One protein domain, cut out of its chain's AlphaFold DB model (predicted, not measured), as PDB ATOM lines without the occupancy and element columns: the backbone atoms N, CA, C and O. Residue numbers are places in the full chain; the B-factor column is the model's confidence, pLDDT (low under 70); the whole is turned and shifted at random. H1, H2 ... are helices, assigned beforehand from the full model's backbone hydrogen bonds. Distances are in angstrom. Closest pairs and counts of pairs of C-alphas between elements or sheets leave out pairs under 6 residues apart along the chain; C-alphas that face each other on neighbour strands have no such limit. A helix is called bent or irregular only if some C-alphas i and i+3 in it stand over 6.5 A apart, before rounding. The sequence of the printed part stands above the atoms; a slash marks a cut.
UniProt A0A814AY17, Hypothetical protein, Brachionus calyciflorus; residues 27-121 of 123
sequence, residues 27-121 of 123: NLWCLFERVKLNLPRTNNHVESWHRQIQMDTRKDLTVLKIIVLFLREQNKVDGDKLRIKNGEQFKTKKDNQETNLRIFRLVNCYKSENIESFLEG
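AT A GLANCE: This is residues 27 to 121 of the 123 residues of the protein "Hypothetical protein" of Brachionus calyciflorus (UniProt A0A814AY17). Five helices are strung out in an open, drawn-out shape with no common core. Towards one end H2 and the long H3 make a loose V, H3 folding back from the turn at residues 57 to 62; towards the other, short H1 packs on the second half of H4, and H5 folds back near H4's last turns. The printed part has 95 residues, with H1 to H5 in chain order and no named strand: all helix. It is extended, with a radius of gyration of the C-alphas of 19.5 A, and spans 62 by 33 by 24 A.

HOW THE PARTS SIT: Start at H1, residues 32 to 36; it touches H4, residues 94 to 109, which meets it with residues 103 to 108 alone, and the closest C-alphas, of Val 35 and Phe 104, are 6.0 A apart. Next look at H2, residues 44 to 56, and H3, residues 63 to 85: they are close but not clearly touching, the closest C-alphas, of Ile 53 and Leu 69, being 7.9 A apart. They run opposite ways at a shallow tilt of 34.7 degrees, only just short of steep. Last comes H5, residues 112 to 119, close to but not clearly touching H4, with the C-alphas of Leu 106 and Phe 118 closest at 7.3 A; the two run opposite ways at a shallow tilt of 28 degrees. H2 and H4 are apart, and so are H3 and H4. In H1, H2, H3 and H4 every O i to N i+4 pair is within hydrogen-bond range; in H5, 2 of 4 are.

IN THESE COORDINATES: Find C-alpha 32 at (140.426, 134.743, 197.850), where H1 begins. H2 measures 18.6 A from first to last C-alpha, H3 32.8 A from C-alpha 63 at (115.078, 167.963, 190.467), and H4 22.2 A. H5 ends at C-alpha 119, (150.467, 133.411, 208.039), and is irregular: C-alphas 113 and 116 are 8.9 A apart.

THE WHOLE: The two C-alphas farthest apart, of Leu 64 and Glu 113, are 62.2 A apart. The printed part has no cut; the link from H4 to H5 is tight, the others are short, and no link is long. Mean pLDDT of the printed part is 81.2; look for values under 70 at residues 55 to 59, 92, 94 to 95, 112, 114, 117 to 119 and 121.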
ATOM      1  N   ASN A  27     132.089 132.261 200.639       78.25
ATOM      2  CA  ASN A  27     131.831 132.899 199.352       78.25
ATOM      3  C   ASN A  27     131.359 134.363 199.456       78.25
ATOM      4  O   ASN A  27     131.547 135.115 198.504       78.25
ATOM      5  N   LEU A  28     130.754 134.775 200.578       80.12
ATOM      6  CA  LEU A  28     130.270 136.144 200.756       80.12
ATOM      7  C   LEU A  28     131.357 137.111 201.248       80.12
ATOM      8  O   LEU A  28     131.389 138.261 200.816       80.12
ATOM      9  N   TRP A  29     132.226 136.674 202.162       80.06
ATOM     10  CA  TRP A  29     133.189 137.552 202.849       80.06
ATOM     11  C   TRP A  29     134.658 137.238 202.527       80.06
ATOM     12  O   TRP A  29     135.530 138.071 202.770       80.06
ATOM     13  N   CYS A  30     134.958 136.070 201.961       84.44
ATOM     14  CA  CYS A  30     136.303 135.701 201.541       84.44
ATOM     15  C   CYS A  30     136.634 136.348 200.192       84.44
ATOM     16  O   CYS A  30     135.926 136.180 199.200       84.44
ATOM     17  N   LEU A  31     137.758 137.062 200.139       85.25
ATOM     18  CA  LEU A  31     138.237 137.740 198.931       85.25
ATOM     19  C   LEU A  31     139.226 136.894 198.114       85.25
ATOM     20  O   LEU A  31     139.773 137.395 197.133       85.25
ATOM     21  N   PHE A  32     139.454 135.633 198.493       86.94
ATOM     22  CA  PHE A  32     140.426 134.743 197.850       86.94
ATOM     23  C   PHE A  32     140.209 134.634 196.334       86.94
ATOM     24  O   PHE A  32     141.110 134.955 195.559       86.94
ATOM     25  N   GLU A  33     138.993 134.293 195.903       86.44
ATOM     26  CA  GLU A  33     138.660 134.165 194.477       86.44
ATOM     27  C   GLU A  33     138.819 135.489 193.722       86.44
ATOM     28  O   GLU A  33     139.324 135.522 192.602       86.44
ATOM     29  N   ARG A  34     138.474 136.619 194.354       87.50
ATOM     30  CA  ARG A  34     138.669 137.946 193.753       87.50
ATOM     31  C   ARG A  34     140.142 138.259 193.525       87.50
ATOM     32  O   ARG A  34     140.478 138.803 192.481       87.50
ATOM     33  N   VAL A  35     141.010 137.916 194.478       89.38
ATOM     34  CA  VAL A  35     142.462 138.096 194.328       89.38
ATOM     35  C   VAL A  35     142.981 137.227 193.186       89.38
ATOM     36  O   VAL A  35     143.721 137.724 192.340       89.38
ATOM     37  N   LYS A  36     142.561 135.960 193.127       86.81
ATOM     38  CA  LYS A  36     142.979 135.004 192.095       86.81
ATOM     39  C   LYS A  36     142.573 135.446 190.686       86.81
ATOM     40  O   LYS A  36     143.371 135.358 189.761       86.81
ATOM     41  N   LEU A  37     141.364 135.985 190.540       87.69
ATOM     42  CA  LEU A  37     140.832 136.513 189.279       87.69
ATOM     43  C   LEU A  37     141.280 137.955 188.976       87.69
ATOM     44  O   LEU A  37     140.814 138.549 188.007       87.69
ATOM     45  N   ASN A  38     142.158 138.534 189.803       84.94
ATOM     46  CA  ASN A  38     142.618 139.920 189.696       84.94
ATOM     47  C   ASN A  38     141.465 140.949 189.633       84.94
ATOM     48  O   ASN A  38     141.533 141.962 188.935       84.94
ATOM     49  N   LEU A  39     140.381 140.680 190.367       85.62
ATOM     50  CA  LEU A  39     139.212 141.546 190.469       85.62
ATOM     51  C   LEU A  39     139.385 142.590 191.586       85.62
ATOM     52  O   LEU A  39     140.099 142.349 192.567       85.62
ATOM     53  N   PRO A  40     138.680 143.735 191.511       81.00
ATOM     54  CA  PRO A  40     138.645 144.706 192.599       81.00
ATOM     55  C   PRO A  40     138.203 144.069 193.925       81.00
ATOM     56  O   PRO A  40     137.168 143.407 194.011       81.00
ATOM     57  N   ARG A  41     139.005 144.281 194.973       81.62
ATOM     58  CA  ARG A  41     138.794 143.708 196.319       81.62
ATOM     59  C   ARG A  41     137.994 144.619 197.239       81.62
ATOM     60  O   ARG A  41     137.357 144.137 198.167       81.62
ATOM     61  N   THR A  42     138.044 145.922 196.983       76.75
ATOM     62  CA  THR A  42     137.338 146.940 197.757       76.75
ATOM     63  C   THR A  42     136.350 147.680 196.869       76.75
ATOM     64  O   THR A  42     136.531 147.815 195.657       76.75
ATOM     65  N   ASN A  43     135.305 148.199 197.495       79.44
ATOM     66  CA  ASN A  43     134.317 149.086 196.892       79.44
ATOM     67  C   ASN A  43     134.784 150.558 196.883       79.44
ATOM     68  O   ASN A  43     133.973 151.432 196.600       79.44
ATOM     69  N   ASN A  44     136.068 150.849 197.144       80.94
ATOM     70  CA  ASN A  44     136.602 152.214 197.294       80.94
ATOM     71  C   ASN A  44     136.204 153.156 196.148       80.94
ATOM     72  O   ASN A  44     135.948 154.334 196.373       80.94
ATOM     73  N   HIS A  45     136.152 152.647 194.914       78.56
ATOM     74  CA  HIS A  45     135.727 153.432 193.753       78.56
ATOM     75  C   HIS A  45     134.242 153.801 193.826       78.56
ATOM     76  O   HIS A  45     133.894 154.954 193.599       78.56
ATOM     77  N   VAL A  46     133.386 152.849 194.208       82.19
ATOM     78  CA  VAL A  46     131.944 153.066 194.397       82.19
ATOM     79  C   VAL A  46     131.696 154.011 195.570       82.19
ATOM     80  O   VAL A  46     130.897 154.930 195.450       82.19
ATOM     81  N   GLU A  47     132.412 153.847 196.683       83.19
ATOM     82  CA  GLU A  47     132.308 154.749 197.835       83.19
ATOM     83  C   GLU A  47     132.789 156.163 197.506       83.19
ATOM     84  O   GLU A  47     132.162 157.138 197.914       83.19
ATOM     85  N   SER A  48     133.881 156.291 196.751       83.50
ATOM     86  CA  SER A  48     134.395 157.580 196.278       83.50
ATOM     87  C   SER A  48     133.411 158.268 195.331       83.50
ATOM     88  O   SER A  48     133.181 159.474 195.444       83.50
ATOM     89  N   TRP A  49     132.800 157.504 194.424       82.94
ATOM     90  CA  TRP A  49     131.758 157.992 193.525       82.94
ATOM     91  C   TRP A  49     130.523 158.451 194.304       82.94
ATOM     92  O   TRP A  49     130.080 159.590 194.171       82.94
ATOM     93  N   HIS A  50     130.037 157.611 195.217       84.06
ATOM     94  CA  HIS A  50     128.905 157.942 196.069       84.06
ATOM     95  C   HIS A  50     129.192 159.168 196.946       84.06
ATOM     96  O   HIS A  50     128.328 160.023 197.098       84.06
ATOM     97  N   ARG A  51     130.418 159.318 197.467       83.94
ATOM     98  CA  ARG A  51     130.828 160.491 198.252       83.94
ATOM     99  C   ARG A  51     130.801 161.781 197.437       83.94
ATOM    100  O   ARG A  51     130.376 162.798 197.973       83.94
ATOM    101  N   GLN A  52     131.229 161.750 196.174       77.50
ATOM    102  CA  GLN A  52     131.158 162.917 195.283       77.50
ATOM    103  C   GLN A  52     129.703 163.374 195.109       77.50
ATOM    104  O   GLN A  52     129.394 164.537 195.355       77.50
ATOM    105  N   ILE A  53     128.791 162.436 194.839       77.94
ATOM    106  CA  ILE A  53     127.348 162.716 194.755       77.94
ATOM    107  C   ILE A  53     126.804 163.214 196.102       77.94
ATOM    108  O   ILE A  53     126.008 164.155 196.153       77.94
ATOM    109  N   GLN A  54     127.247 162.610 197.210       79.56
ATOM    110  CA  GLN A  54     126.808 162.973 198.554       79.56
ATOM    111  C   GLN A  54     127.208 164.406 198.932       79.56
ATOM    112  O   GLN A  54     126.472 165.088 199.633       79.56
ATOM    113  N   MET A  55     128.387 164.876 198.518       68.94
ATOM    114  CA  MET A  55     128.835 166.245 198.800       68.94
ATOM    115  C   MET A  55     127.961 167.283 198.095       68.94
ATOM    116  O   MET A  55     127.588 168.285 198.706       68.94
ATOM    117  N   ASP A  56     127.576 167.006 196.852       64.38
ATOM    118  CA  ASP A  56     126.703 167.884 196.076       64.38
ATOM    119  C   ASP A  56     125.249 167.853 196.566       64.38
ATOM    120  O   ASP A  56     124.527 168.843 196.431       64.38
ATOM    121  N   THR A  57     124.836 166.757 197.214       65.31
ATOM    122  CA  THR A  57     123.481 166.588 197.761       65.31
ATOM    123  C   THR A  57     123.247 167.253 199.132       65.31
ATOM    124  O   THR A  57     122.129 167.244 199.639       65.31
ATOM    125  N   ARG A  58     124.259 167.866 199.765       64.38
ATOM    126  CA  ARG A  58     124.085 168.580 201.057       64.38
ATOM    127  C   ARG A  58     123.562 170.015 200.921       64.38
ATOM    128  O   ARG A  58     123.431 170.709 201.924       64.38
ATOM    129  N   LYS A  59     123.309 170.479 199.698       64.50
ATOM    130  CA  LYS A  59     122.700 171.783 199.374       64.50
ATOM    131  C   LYS A  59     121.259 171.547 198.919       64.50
ATOM    132  O   LYS A  59     120.972 170.450 198.470       64.50
ATOM    133  N   ASP A  60     120.373 172.540 198.953       71.12
ATOM    134  CA  ASP A  60     118.980 172.371 198.497       71.12
ATOM    135  C   ASP A  60     118.905 171.785 197.075       71.12
ATOM    136  O   ASP A  60     119.151 172.498 196.089       71.12
ATOM    137  N   LEU A  61     118.585 170.490 196.945       75.00
ATOM    138  CA  LEU A  61     118.425 169.846 195.643       75.00
ATOM    139  C   LEU A  61     117.012 170.010 195.142       75.00
ATOM    140  O   LEU A  61     116.060 169.425 195.646       75.00
ATOM    141  N   THR A  62     116.916 170.734 194.044       85.44
ATOM    142  CA  THR A  62     115.778 170.650 193.144       85.44
ATOM    143  C   THR A  62     116.048 169.551 192.118       85.44
ATOM    144  O   THR A  62     117.203 169.302 191.764       85.44
ATOM    145  N   VAL A  63     114.993 168.952 191.561       85.75
ATOM    146  CA  VAL A  63     115.078 167.963 190.467       85.75
ATOM    147  C   VAL A  63     115.982 168.447 189.323       85.75
ATOM    148  O   VAL A  63     116.821 167.694 188.840       85.75
ATOM    149  N   LEU A  64     115.905 169.730 188.955       86.56
ATOM    150  CA  LEU A  64     116.778 170.320 187.933       86.56
ATOM    151  C   LEU A  64     118.270 170.239 188.294       86.56
ATOM    152  O   LEU A  64     119.096 169.939 187.437       86.56
ATOM    153  N   LYS A  65     118.628 170.460 189.564       83.12
ATOM    154  CA  LYS A  65     120.019 170.356 190.029       83.12
ATOM    155  C   LYS A  65     120.509 168.909 189.971       83.12
ATOM    156  O   LYS A  65     121.647 168.682 189.581       83.12
ATOM    157  N   ILE A  66     119.643 167.944 190.288       84.81
ATOM    158  CA  ILE A  66     119.944 166.509 190.162       84.81
ATOM    159  C   ILE A  66     120.221 166.139 188.702       84.81
ATOM    160  O   ILE A  66     121.219 165.481 188.417       84.81
ATOM    161  N   ILE A  67     119.391 166.608 187.765       88.81
ATOM    162  CA  ILE A  67     119.591 166.366 186.328       88.81
ATOM    163  C   ILE A  67     120.949 166.916 185.869       88.81
ATOM    164  O   ILE A  67     121.701 166.219 185.191       88.81
ATOM    165  N   VAL A  68     121.303 168.137 186.284       88.62
ATOM    166  CA  VAL A  68     122.607 168.742 185.956       88.62
ATOM    167  C   VAL A  68     123.770 167.945 186.556       88.62
ATOM    168  O   VAL A  68     124.794 167.783 185.890       88.62
ATOM    169  N   LEU A  69     123.630 167.432 187.782       86.62
ATOM    170  CA  LEU A  69     124.645 166.580 188.412       86.62
ATOM    171  C   LEU A  69     124.871 165.293 187.618       86.62
ATOM    172  O   LEU A  69     126.016 164.966 187.309       86.62
ATOM    173  N   PHE A  70     123.800 164.602 187.220       87.94
ATOM    174  CA  PHE A  70     123.929 163.391 186.411       87.94
ATOM    175  C   PHE A  70     124.522 163.665 185.032       87.94
ATOM    176  O   PHE A  70     125.366 162.897 184.583       87.94
ATOM    177  N   LEU A  71     124.159 164.776 184.386       91.56
ATOM    178  CA  LEU A  71     124.736 165.137 183.093       91.56
ATOM    179  C   LEU A  71     126.246 165.407 183.194       91.56
ATOM    180  O   LEU A  71     127.016 164.985 182.334       91.56
ATOM    181  N   ARG A  72     126.689 166.082 184.262       89.00
ATOM    182  CA  ARG A  72     128.119 166.309 184.526       89.00
ATOM    183  C   ARG A  72     128.869 165.002 184.743       89.00
ATOM    184  O   ARG A  72     129.948 164.830 184.180       89.00
ATOM    185  N   GLU A  73     128.299 164.098 185.533       88.69
ATOM    186  CA  GLU A  73     128.917 162.800 185.794       88.69
ATOM    187  C   GLU A  73     128.973 161.943 184.523       88.69
ATOM    188  O   GLU A  73     130.018 161.367 184.227       88.69
ATOM    189  N   GLN A  74     127.909 161.938 183.714       91.56
ATOM    190  CA  GLN A  74     127.879 161.260 182.417       91.56
ATOM    191  C   GLN A  74     128.997 161.768 181.496       91.56
ATOM    192  O   GLN A  74     129.787 160.972 180.995       91.56
ATOM    193  N   ASN A  75     129.131 163.090 181.346       93.62
ATOM    194  CA  ASN A  75     130.173 163.694 180.510       93.62
ATOM    195  C   ASN A  75     131.587 163.319 180.976       93.62
ATOM    196  O   ASN A  75     132.466 163.047 180.157       93.62
ATOM    197  N   LYS A  76     131.818 163.295 182.292       89.69
ATOM    198  CA  LYS A  76     133.100 162.880 182.874       89.69
ATOM    199  C   LYS A  76     133.401 161.413 182.564       89.69
ATOM    200  O   LYS A  76     134.496 161.108 182.099       89.69
ATOM    201  N   VAL A  77     132.428 160.526 182.775       89.50
ATOM    202  CA  VAL A  77     132.564 159.088 182.495       89.50
ATOM    203  C   VAL A  77     132.808 158.834 181.008       89.50
ATOM    204  O   VAL A  77     133.663 158.019 180.664       89.50
ATOM    205  N   ASP A  78     132.113 159.543 180.121       94.25
ATOM    206  CA  ASP A  78     132.317 159.423 178.676       94.25
ATOM    207  C   ASP A  78     133.710 159.908 178.252       94.25
ATOM    208  O   ASP A  78     134.366 159.261 177.429       94.25
ATOM    209  N   GLY A  79     134.204 160.983 178.872       92.62
ATOM    210  CA  GLY A  79     135.581 161.443 178.715       92.62
ATOM    211  C   GLY A  79     136.600 160.387 179.153       92.62
ATOM    212  O   GLY A  79     137.496 160.037 178.386       92.62
ATOM    213  N   ASP A  80     136.438 159.815 180.345       89.69
ATOM    214  CA  ASP A  80     137.327 158.759 180.840       89.69
ATOM    215  C   ASP A  80     137.262 157.501 179.958       89.69
ATOM    216  O   ASP A  80     138.293 156.903 179.646       89.69
ATOM    217  N   LYS A  81     136.077 157.131 179.461       91.50
ATOM    218  CA  LYS A  81     135.896 156.019 178.519       91.50
ATOM    219  C   LYS A  81     136.641 156.256 177.207       91.50
ATOM    220  O   LYS A  81     137.239 155.319 176.676       91.50
ATOM    221  N   LEU A  82     136.617 157.480 176.679       94.06
ATOM    222  CA  LEU A  82     137.364 157.842 175.475       94.06
ATOM    223  C   LEU A  82     138.876 157.737 175.707       94.06
ATOM    224  O   LEU A  82     139.580 157.146 174.894       94.06
ATOM    225  N   ARG A  83     139.365 158.230 176.847       91.31
ATOM    226  CA  ARG A  83     140.783 158.142 177.229       91.31
ATOM    227  C   ARG A  83     141.260 156.693 177.322       91.31
ATOM    228  O   ARG A  83     142.301 156.357 176.763       91.31
ATOM    229  N   ILE A  84     140.456 155.813 177.928       91.56
ATOM    230  CA  ILE A  84     140.736 154.366 177.984       91.56
ATOM    231  C   ILE A  84     140.792 153.765 176.579       91.56
ATOM    232  O   ILE A  84     141.716 153.014 176.274       91.56
ATOM    233  N   LYS A  85     139.824 154.093 175.711       92.12
ATOM    234  CA  LYS A  85     139.813 153.628 174.313       92.12
ATOM    235  C   LYS A  85     141.050 154.081 173.538       92.12
ATOM    236  O   LYS A  85     141.538 153.330 172.702       92.12
ATOM    237  N   ASN A  86     141.566 155.266 173.847       93.50
ATOM    238  CA  ASN A  86     142.783 155.811 173.250       93.50
ATOM    239  C   ASN A  86     144.073 155.220 173.856       93.50
ATOM    240  O   ASN A  86     145.167 155.601 173.448       93.50
ATOM    241  N   GLY A  87     143.966 154.292 174.814       89.38
ATOM    242  CA  GLY A  87     145.102 153.605 175.425       89.38
ATOM    243  C   GLY A  87     145.736 154.340 176.608       89.38
ATOM    244  O   GLY A  87     146.791 153.917 177.083       89.38
ATOM    245  N   GLU A  88     145.119 155.410 177.122       88.94
ATOM    246  CA  GLU A  88     145.618 156.060 178.334       88.94
ATOM    247  C   GLU A  88     145.487 155.133 179.549       88.94
ATOM    248  O   GLU A  88     144.430 154.556 179.813       88.94
ATOM    249  N   GLN A  89     146.562 155.032 180.337       78.88
ATOM    250  CA  GLN A  89     146.553 154.303 181.603       78.88
ATOM    251  C   GLN A  89     146.510 155.262 182.792       78.88
ATOM    252  O   GLN A  89     147.373 156.128 182.961       78.88
ATOM    253  N   PHE A  90     145.520 155.074 183.665       78.69
ATOM    254  CA  PHE A  90     145.419 155.829 184.908       78.69
ATOM    255  C   PHE A  90     146.446 155.320 185.921       78.69
ATOM    256  O   PHE A  90     146.440 154.153 186.316       78.69
ATOM    257  N   LYS A  91     147.328 156.213 186.375       71.94
ATOM    258  CA  LYS A  91     148.341 155.879 187.380       71.94
ATOM    259  C   LYS A  91     147.674 155.589 188.723       71.94
ATOM    260  O   LYS A  91     146.974 156.433 189.277       71.94
ATOM    261  N   THR A  92     147.936 154.411 189.278       68.75
ATOM    262  CA  THR A  92     147.599 154.097 190.672       68.75
ATOM    263  C   THR A  92     148.705 154.602 191.604       68.75
ATOM    264  O   THR A  92     149.865 154.702 191.204       68.75
ATOM    265  N   LYS A  93     148.374 154.908 192.865       72.62
ATOM    266  CA  LYS A  93     149.391 155.200 193.891       72.62
ATOM    267  C   LYS A  93     150.295 153.973 194.094       72.62
ATOM    268  O   LYS A  93     149.769 152.869 194.232       72.62
ATOM    269  N   LYS A  94     151.618 154.178 194.140       66.88
ATOM    270  CA  LYS A  94     152.633 153.107 194.231       66.88
ATOM    271  C   LYS A  94     152.405 152.168 195.425       66.88
ATOM    272  O   LYS A  94     152.358 150.958 195.233       66.88
ATOM    273  N   ASP A  95     152.134 152.713 196.607       65.19
ATOM    274  CA  ASP A  95     151.965 151.936 197.850       65.19
ATOM    275  C   ASP A  95     150.810 150.917 197.769       65.19
ATOM    276  O   ASP A  95     150.891 149.785 198.260       65.19
ATOM    277  N   ASN A  96     149.728 151.288 197.075       73.00
ATOM    278  CA  ASN A  96     148.591 150.398 196.850       73.00
ATOM    279  C   ASN A  96     148.946 149.266 195.879       73.00
ATOM    280  O   ASN A  96     148.448 148.152 196.027       73.00
ATOM    281  N   GLN A  97     149.798 149.534 194.887       77.94
ATOM    282  CA  GLN A  97     150.220 148.533 193.908       77.94
ATOM    283  C   GLN A  97     151.090 147.461 194.562       77.94
ATOM    284  O   GLN A  97     150.835 146.276 194.363       77.94
ATOM    285  N   GLU A  98     152.054 147.854 195.391       82.25
ATOM    286  CA  GLU A  98     152.926 146.915 196.101       82.25
ATOM    287  C   GLU A  98     152.136 146.012 197.056       82.25
ATOM    288  O   GLU A  98     152.271 144.786 197.024       82.25
ATOM    289  N   THR A  99     151.220 146.598 197.830       82.06
ATOM    290  CA  THR A  99     150.328 145.838 198.715       82.06
ATOM    291  C   THR A  99     149.442 144.867 197.925       82.06
ATOM    292  O   THR A  99     149.258 143.712 198.322       82.06
ATOM    293  N   ASN A 100     148.899 145.299 196.781       83.44
ATOM    294  CA  ASN A 100     148.114 144.433 195.900       83.44
ATOM    295  C   ASN A 100     148.946 143.251 195.388       83.44
ATOM    296  O   ASN A 100     148.481 142.114 195.469       83.44
ATOM    297  N   LEU A 101     150.167 143.515 194.920       84.75
ATOM    298  CA  LEU A 101     151.090 142.503 194.411       84.75
ATOM    299  C   LEU A 101     151.500 141.510 195.499       84.75
ATOM    300  O   LEU A 101     151.504 140.309 195.243       84.75
ATOM    301  N   ARG A 102     151.786 141.978 196.719       85.06
ATOM    302  CA  ARG A 102     152.124 141.105 197.851       85.06
ATOM    303  C   ARG A 102     150.988 140.135 198.165       85.06
ATOM    304  O   ARG A 102     151.220 138.936 198.269       85.06
ATOM    305  N   ILE A 103     149.755 140.633 198.254       86.06
ATOM    306  CA  ILE A 103     148.577 139.788 198.506       86.06
ATOM    307  C   ILE A 103     148.329 138.823 197.336       86.06
ATOM    308  O   ILE A 103     147.992 137.664 197.559       86.06
ATOM    309  N   PHE A 104     148.513 139.276 196.092       87.44
ATOM    310  CA  PHE A 104     148.384 138.423 194.909       87.44
ATOM    311  C   PHE A 104     149.409 137.283 194.908       87.44
ATOM    312  O   PHE A 104     149.053 136.136 194.642       87.44
ATOM    313  N   ARG A 105     150.668 137.572 195.256       86.19
ATOM    314  CA  ARG A 105     151.719 136.555 195.419       86.19
ATOM    315  C   ARG A 105     151.380 135.577 196.533       86.19
ATOM    316  O   ARG A 105     151.490 134.381 196.318       86.19
ATOM    317  N   LEU A 106     150.906 136.067 197.678       84.50
ATOM    318  CA  LEU A 106     150.499 135.222 198.802       84.50
ATOM    319  C   LEU A 106     149.427 134.212 198.370       84.50
ATOM    320  O   LEU A 106     149.569 133.022 198.622       84.50
ATOM    321  N   VAL A 107     148.395 134.673 197.660       85.69
ATOM    322  CA  VAL A 107     147.304 133.812 197.181       85.69
ATOM    323  C   VAL A 107     147.768 132.810 196.120       85.69
ATOM    324  O   VAL A 107     147.349 131.656 196.165       85.69
ATOM    325  N   ASN A 108     148.632 133.212 195.184       84.00
ATOM    326  CA  ASN A 108     149.066 132.337 194.088       84.00
ATOM    327  C   ASN A 108     150.205 131.383 194.454       84.00
ATOM    328  O   ASN A 108     150.295 130.297 193.890       84.00
ATOM    329  N   CYS A 109     151.093 131.782 195.360       79.19
ATOM    330  CA  CYS A 109     152.259 130.995 195.752       79.19
ATOM    331  C   CYS A 109     152.016 130.167 197.018       79.19
ATOM    332  O   CYS A 109     152.939 129.496 197.476       79.19
ATOM    333  N   TYR A 110     150.802 130.208 197.577       73.31
ATOM    334  CA  TYR A 110     150.425 129.440 198.758       73.31
ATOM    335  C   TYR A 110     150.714 127.944 198.571       73.31
ATOM    336  O   TYR A 110     150.186 127.300 197.662       73.31
ATOM    337  N   LYS A 111     151.529 127.387 199.473       73.50
ATOM    338  CA  LYS A 111     151.764 125.945 199.608       73.50
ATOM    339  C   LYS A 111     151.353 125.507 201.009       73.50
ATOM    340  O   LYS A 111     151.811 126.080 201.996       73.50
ATOM    341  N   SER A 112     150.533 124.460 201.095       67.25
ATOM    342  CA  SER A 112     150.034 123.898 202.362       67.25
ATOM    343  C   SER A 112     151.135 123.361 203.280       67.25
ATOM    344  O   SER A 112     150.909 123.173 204.468       67.25
ATOM    345  N   GLU A 113     152.326 123.126 202.740       71.94
ATOM    346  CA  GLU A 113     153.496 122.624 203.464       71.94
ATOM    347  C   GLU A 113     154.112 123.664 204.414       71.94
ATOM    348  O   GLU A 113     154.858 123.291 205.312       71.94
ATOM    349  N   ASN A 114     153.817 124.961 204.239       69.81
ATOM    350  CA  ASN A 114     154.503 126.033 204.968       69.81
ATOM    351  C   ASN A 114     153.542 127.103 205.523       69.81
ATOM    352  O   ASN A 114     153.792 128.306 205.438       69.81
ATOM    353  N   ILE A 115     152.400 126.653 206.057       71.44
ATOM    354  CA  ILE A 115     151.283 127.509 206.495       71.44
ATOM    355  C   ILE A 115     151.716 128.558 207.528       71.44
ATOM    356  O   ILE A 115     151.296 129.705 207.413       71.44
ATOM    357  N   GLU A 116     152.564 128.212 208.502       71.94
ATOM    358  CA  GLU A 116     153.031 129.172 209.518       71.94
ATOM    359  C   GLU A 116     153.812 130.332 208.890       71.94
ATOM    360  O   GLU A 116     153.466 131.492 209.113       71.94
ATOM    361  N   SER A 117     154.770 130.036 208.006       68.56
ATOM    362  CA  SER A 117     155.510 131.062 207.260       68.56
ATOM    363  C   SER A 117     154.572 131.941 206.424       68.56
ATOM    364  O   SER A 117     154.758 133.158 206.358       68.56
ATOM    365  N   PHE A 118     153.524 131.336 205.838       66.44
ATOM    366  CA  PHE A 118     152.494 132.034 205.064       66.44
ATOM    367  C   PHE A 118     151.641 132.998 205.908       66.44
ATOM    368  O   PHE A 118     151.322 134.103 205.462       66.44
ATOM    369  N   LEU A 119     151.282 132.602 207.129       68.50
ATOM    370  CA  LEU A 119     150.467 133.411 208.039       68.50
ATOM    371  C   LEU A 119     151.265 134.547 208.692       68.50
ATOM    372  O   LEU A 119     150.699 135.604 208.968       68.50
ATOM    373  N   GLU A 120     152.573 134.371 208.879       73.19
ATOM    374  CA  GLU A 120     153.466 135.403 209.422       73.19
ATOM    375  C   GLU A 120     153.859 136.485 208.402       73.19
ATOM    376  O   GLU A 120     154.475 137.489 208.763       73.19
ATOM    377  N   GLY A 121     153.514 136.319 207.122       59.09
ATOM    378  CA  GLY A 121     153.839 137.314 206.102       59.09
ATOM    379  C   GLY A 121     155.300 137.299 205.634       59.09
ATOM    380  O   GLY A 121     155.710 138.253 204.968       59.09
TER     381      GLY A 121